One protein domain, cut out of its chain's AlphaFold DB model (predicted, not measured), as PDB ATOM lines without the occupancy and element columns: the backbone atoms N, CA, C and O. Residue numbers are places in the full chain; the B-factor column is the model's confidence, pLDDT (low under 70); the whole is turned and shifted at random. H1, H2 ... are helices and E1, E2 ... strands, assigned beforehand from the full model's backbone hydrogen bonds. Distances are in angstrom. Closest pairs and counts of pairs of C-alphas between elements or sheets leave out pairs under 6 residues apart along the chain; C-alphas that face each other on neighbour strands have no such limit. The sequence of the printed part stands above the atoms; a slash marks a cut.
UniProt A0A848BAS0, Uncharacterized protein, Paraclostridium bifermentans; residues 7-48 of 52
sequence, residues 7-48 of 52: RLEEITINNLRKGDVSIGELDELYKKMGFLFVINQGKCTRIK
ATOM      1  N   ARG A   7       9.521   6.404  20.701       84.00
ATOM      2  CA  ARG A   7       8.310   6.161  19.903       84.00
ATOM      3  C   ARG A   7       8.641   5.239  18.728       84.00
ATOM      4  O   ARG A   7       9.695   5.376  18.116       84.00
ATOM      5  N   LEU A   8       7.718   4.350  18.346       85.25
ATOM      6  CA  LEU A   8       7.881   3.478  17.166       85.25
ATOM      7  C   LEU A   8       8.213   4.253  15.881       85.25
ATOM      8  O   LEU A   8       8.932   3.758  15.021       85.25
ATOM      9  N   GLU A   9       7.685   5.470  15.759       84.62
ATOM     10  CA  GLU A   9       7.893   6.386  14.629       84.62
ATOM     11  C   GLU A   9       9.353   6.843  14.489       84.62
ATOM     12  O   GLU A   9       9.782   7.228  13.405       84.62
ATOM     13  N   GLU A  10      10.129   6.766  15.570       88.94
ATOM     14  CA  GLU A  10      11.546   7.129  15.604       88.94
ATOM     15  C   GLU A  10      12.447   5.951  15.195       88.94
ATOM     16  O   GLU A  10      13.655   6.123  15.008       88.94
ATOM     17  N   ILE A  11      11.889   4.742  15.043       88.69
ATOM     18  CA  ILE A  11      12.646   3.561  14.629       88.69
ATOM     19  C   ILE A  11      12.893   3.612  13.128       88.69
ATOM     20  O   ILE A  11      11.997   3.430  12.305       88.69
ATOM     21  N   THR A  12      14.157   3.796  12.761       89.62
ATOM     22  CA  THR A  12      14.582   3.812  11.361       89.62
ATOM     23  C   THR A  12      15.104   2.450  10.905       89.62
ATOM     24  O   THR A  12      15.516   1.597  11.697       89.62
ATOM     25  N   ILE A  13      15.217   2.274   9.586       86.06
ATOM     26  CA  ILE A  13      15.895   1.114   8.982       86.06
ATOM     27  C   ILE A  13      17.350   0.992   9.469       86.06
ATOM     28  O   ILE A  13      17.870  -0.116   9.598       86.06
ATOM     29  N   ASN A  14      18.017   2.110   9.769       90.44
ATOM     30  CA  ASN A  14      19.389   2.079  10.262       90.44
ATOM     31  C   ASN A  14      19.470   1.494  11.680       90.44
ATOM     32  O   ASN A  14      20.380   0.714  11.956       90.44
ATOM     33  N   ASN A  15      18.497   1.799  12.548       91.19
ATOM     34  CA  ASN A  15      18.400   1.181  13.874       91.19
ATOM     35  C   ASN A  15      18.265  -0.340  13.755       91.19
ATOM     36  O   ASN A  15      19.029  -1.079  14.373       91.19
ATOM     37  N   LEU A  16      17.367  -0.802  12.876       88.44
ATOM     38  CA  LEU A  16      17.174  -2.225  12.595       88.44
ATOM     39  C   LEU A  16      18.479  -2.891  12.126       88.44
ATOM     40  O   LEU A  16      18.846  -3.952  12.624       88.44
ATOM     41  N   ARG A  17      19.213  -2.274  11.192       87.94
ATOM     42  CA  ARG A  17      20.474  -2.823  10.654       87.94
ATOM     43  C   ARG A  17      21.616  -2.859  11.670       87.94
ATOM     44  O   ARG A  17      22.476  -3.731  11.572       87.94
ATOM     45  N   LYS A  18      21.652  -1.918  12.613       91.19
ATOM     46  CA  LYS A  18      22.666  -1.875  13.679       91.19
ATOM     47  C   LYS A  18      22.358  -2.818  14.838       91.19
ATOM     48  O   LYS A  18      23.285  -3.214  15.534       91.19
ATOM     49  N   GLY A  19      21.099  -3.228  14.971       87.06
ATOM     50  CA  GLY A  19      20.613  -3.979  16.125       87.06
ATOM     51  C   GLY A  19      20.261  -3.102  17.319       87.06
ATOM     52  O   GLY A  19      20.093  -3.605  18.423       87.06
ATOM     53  N   ASP A  20      20.092  -1.799  17.084       90.50
ATOM     54  CA  ASP A  20      19.671  -0.812  18.080       90.50
ATOM     55  C   ASP A  20      18.136  -0.815  18.197       90.50
ATOM     56  O   ASP A  20      17.467   0.210  18.009       90.50
ATOM     57  N   VAL A  21      17.573  -2.006  18.395       87.19
ATOM     58  CA  VAL A  21      16.139  -2.264  18.551       87.19
ATOM     59  C   VAL A  21      15.904  -3.347  19.594       87.19
ATOM     60  O   VAL A  21      16.661  -4.312  19.683       87.19
ATOM     61  N   SER A  22      14.835  -3.209  20.374       87.94
ATOM     62  CA  SER A  22      14.423  -4.254  21.315       87.94
ATOM     63  C   SER A  22      13.476  -5.264  20.658       87.94
ATOM     64  O   SER A  22      12.847  -4.990  19.637       87.94
ATOM     65  N   ILE A  23      13.335  -6.449  21.261       84.94
ATOM     66  CA  ILE A  23      12.362  -7.454  20.797       84.94
ATOM     67  C   ILE A  23      10.926  -6.905  20.870       84.94
ATOM     68  O   ILE A  23      10.132  -7.175  19.974       84.94
ATOM     69  N   GLY A  24      10.603  -6.102  21.892       88.25
ATOM     70  CA  GLY A  24       9.281  -5.479  22.023       88.25
ATOM     71  C   GLY A  24       8.989  -4.483  20.900       88.25
ATOM     72  O   GLY A  24       7.917  -4.519  20.309       88.25
ATOM     73  N   GLU A  25       9.976  -3.665  20.530       87.81
ATOM     74  CA  GLU A  25       9.858  -2.755  19.385       87.81
ATOM     75  C   GLU A  25       9.630  -3.504  18.063       87.81
ATOM     76  O   GLU A  25       8.849  -3.063  17.222       87.81
ATOM     77  N   LEU A  26      10.301  -4.644  17.872       86.81
ATOM     78  CA  LEU A  26      10.125  -5.480  16.683       86.81
ATOM     79  C   LEU A  26       8.726  -6.110  16.618       86.81
ATOM     80  O   LEU A  26       8.128  -6.135  15.542       86.81
ATOM     81  N   ASP A  27       8.206  -6.595  17.747       87.69
ATOM     82  CA  ASP A  27       6.852  -7.158  17.847       87.69
ATOM     83  C   ASP A  27       5.778  -6.101  17.547       87.69
ATOM     84  O   ASP A  27       4.861  -6.331  16.757       87.69
ATOM     85  N   GLU A  28       5.932  -4.899  18.098       89.31
ATOM     86  CA  GLU A  28       5.030  -3.781  17.820       89.31
ATOM     87  C   GLU A  28       5.090  -3.321  16.350       89.31
ATOM     88  O   GLU A  28       4.046  -3.083  15.734       89.31
ATOM     89  N   LEU A  29       6.288  -3.245  15.752       87.62
ATOM     90  CA  LEU A  29       6.447  -2.943  14.324       87.62
ATOM     91  C   LEU A  29       5.768  -3.992  13.438       87.62
ATOM     92  O   LEU A  29       5.103  -3.627  12.465       87.62
ATOM     93  N   TYR A  30       5.919  -5.277  13.767       86.25
ATOM     94  CA  TYR A  30       5.254  -6.363  13.051       86.25
ATOM     95  C   TYR A  30       3.730  -6.226  13.135       86.25
ATOM     96  O   TYR A  30       3.076  -6.176  12.094       86.25
ATOM     97  N   LYS A  31       3.169  -6.052  14.338       87.69
ATOM     98  CA  LYS A  31       1.719  -5.886  14.545       87.69
ATOM     99  C   LYS A  31       1.139  -4.684  13.797       87.69
ATOM    100  O   LYS A  31       0.015  -4.755  13.312       87.69
ATOM    101  N   LYS A  32       1.887  -3.578  13.705       87.69
ATOM    102  CA  LYS A  32       1.428  -2.347  13.044       87.69
ATOM    103  C   LYS A  32       1.553  -2.395  11.520       87.69
ATOM    104  O   LYS A  32       0.701  -1.844  10.831       87.69
ATOM    105  N   MET A  33       2.624  -2.995  10.995       85.12
ATOM    106  CA  MET A  33       2.991  -2.870   9.577       85.12
ATOM    107  C   MET A  33       2.889  -4.177   8.774       85.12
ATOM    108  O   MET A  33       2.916  -4.129   7.544       85.12
ATOM    109  N   GLY A  34       2.818  -5.340   9.430       83.88
ATOM    110  CA  GLY A  34       2.786  -6.652   8.772       83.88
ATOM    111  C   GLY A  34       4.096  -7.025   8.068       83.88
ATOM    112  O   GLY A  34       4.090  -7.718   7.047       83.88
ATOM    113  N   PHE A  35       5.240  -6.528   8.553       84.06
ATOM    114  CA  PHE A  35       6.560  -6.883   8.022       84.06
ATOM    115  C   PHE A  35       7.284  -7.868   8.935       84.06
ATOM    116  O   PHE A  35       7.443  -7.629  10.129       84.06
ATOM    117  N   LEU A  36       7.805  -8.941   8.346       86.06
ATOM    118  CA  LEU A  36       8.673  -9.901   9.008       86.06
ATOM    119  C   LEU A  36      10.131  -9.428   8.935       86.06
ATOM    120  O   LEU A  36      10.702  -9.290   7.846       86.06
ATOM    121  N   PHE A  37      10.752  -9.222  10.095       84.56
ATOM    122  CA  PHE A  37      12.163  -8.852  10.217       84.56
ATOM    123  C   PHE A  37      13.013 -10.097  10.498       84.56
ATOM    124  O   PHE A  37      12.808 -10.791  11.488       84.56
ATOM    125  N   VAL A  38      13.994 -10.383   9.640       86.62
ATOM    126  CA  VAL A  38      14.954 -11.480   9.839       86.62
ATOM    127  C   VAL A  38      16.183 -10.931  10.550       86.62
ATOM    128  O   VAL A  38      16.951 -10.158   9.967       86.62
ATOM    129  N   ILE A  39      16.375 -11.335  11.803       84.19
ATOM    130  CA  ILE A  39      17.476 -10.881  12.656       84.19
ATOM    131  C   ILE A  39      18.585 -11.940  12.696       84.19
ATOM    132  O   ILE A  39      18.310 -13.124  12.863       84.19
ATOM    133  N   ASN A  40      19.842 -11.516  12.559       84.06
ATOM    134  CA  ASN A  40      21.025 -12.346  12.775       84.06
ATOM    135  C   ASN A  40      22.040 -11.561  13.617       84.06
ATOM    136  O   ASN A  40      22.349 -10.418  13.282       84.06
ATOM    137  N   GLN A  41      22.542 -12.152  14.707       86.44
ATOM    138  CA  GLN A  41      23.478 -11.502  15.642       86.44
ATOM    139  C   GLN A  41      23.011 -10.098  16.085       86.44
ATOM    140  O   GLN A  41      23.772  -9.133  16.070       86.44
ATOM    141  N   GLY A  42      21.721  -9.966  16.406       79.88
ATOM    142  CA  GLY A  42      21.098  -8.698  16.804       79.88
ATOM    143  C   GLY A  42      20.782  -7.740  15.651       79.88
ATOM    144  O   GLY A  42      20.016  -6.810  15.849       79.88
ATOM    145  N   LYS A  43      21.281  -7.974  14.433       85.50
ATOM    146  CA  LYS A  43      21.113  -7.072  13.284       85.50
ATOM    147  C   LYS A  43      20.025  -7.552  12.335       85.50
ATOM    148  O   LYS A  43      19.972  -8.727  11.970       85.50
ATOM    149  N   CYS A  44      19.189  -6.635  11.861       88.12
ATOM    150  CA  CYS A  44      18.235  -6.925  10.800       88.12
ATOM    151  C   CYS A  44      18.962  -7.120   9.468       88.12
ATOM    152  O   CYS A  44      19.621  -6.214   8.954       88.12
ATOM    153  N   THR A  45      18.814  -8.315   8.903       88.19
ATOM    154  CA  THR A  45      19.447  -8.714   7.641       88.19
ATOM    155  C   THR A  45      18.474  -8.710   6.472       88.19
ATOM    156  O   THR A  45      18.891  -8.488   5.336       88.19
ATOM    157  N   ARG A  46      17.178  -8.946   6.720       86.12
ATOM    158  CA  ARG A  46      16.122  -8.898   5.697       86.12
ATOM    159  C   ARG A  46      14.808  -8.412   6.293       86.12
ATOM    160  O   ARG A  46      14.505  -8.703   7.446       86.12
ATOM    161  N   ILE A  47      14.015  -7.748   5.463       86.44
ATOM    162  CA  ILE A  47      12.633  -7.357   5.752       86.44
ATOM    163  C   ILE A  47      11.769  -7.983   4.658       86.44
ATOM    164  O   ILE A  47      12.093  -7.862   3.476       86.44
ATOM    165  N   LYS A  48      10.705  -8.689   5.035       86.75
ATOM    166  CA  LYS A  48       9.746  -9.295   4.102       86.75
ATOM    167  C   LYS A  48       8.349  -8.802   4.442       86.75
ATOM    168  O   LYS A  48       8.014  -8.716   5.615       86.75
TER     169      LYS A  48
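What this domain is: This is residues 7 to 48 of the 52 residues of an uncharacterized protein of Paraclostridium bifermentans (UniProt A0A848BAS0). A two-stranded antiparallel hairpin, E1 and E2, has a helix packed near each of its two ends: H1 on E2 near the hairpin's turn, and the longer H2 on E1 near the open end. The two helices do not meet in space, though a tight link joins them. The 42 printed residues hold two named helices and two named strands in the order H1, H2, E1, E2, and the class is mixed, helices and strands. The whole is compact, with a radius of gyration of the C-alphas of 9.2 A, and rounded, spanning 23 by 19 by 15 A.

Where its parts are: Residues 7 to 12 come before H1, residues 13 to 18, which begins with C-alpha 13 at (15.895, 1.114, 8.982) and is 8.8 A long. H2, residues 23 to 33, is 15.3 A long and begins with C-alpha 23 at (12.362, -7.454, 20.797). E1, residues 35 to 40, is 16.2 A long. E2, residues 43 to 48, is 14.8 A long and ends with C-alpha 48 at (9.746, -9.295, 4.102).

How they stand to each other: The closest C-alphas of H1 and E2 are those of Arg 17 and Cys 44, 4.7 A apart. H1 and E1 are near each other, with 5 pairs of C-alphas within 10 A. H1 and H2 are apart. The closest C-alphas of H2 and E1 are those of Tyr 30 and Leu 36, 6.4 A apart. H2 and E2 are apart. E1 and E2 are a hairpin, antiparallel at 149 degrees between their directions; N 36 and O 48, 2.7 A, and N 40 and O 43, 2.9 A, are within hydrogen-bond range. In H1 and H2 every O i to N i+4 pair is within hydrogen-bond range.

The domain as a whole: The two C-alphas farthest apart are those of Lys 32 and Gln 41, at 24.0 A. The printed part has no cut, and its three links between named elements are tight. The mean pLDDT of the printed part is 86.9, and no printed residue is under 70.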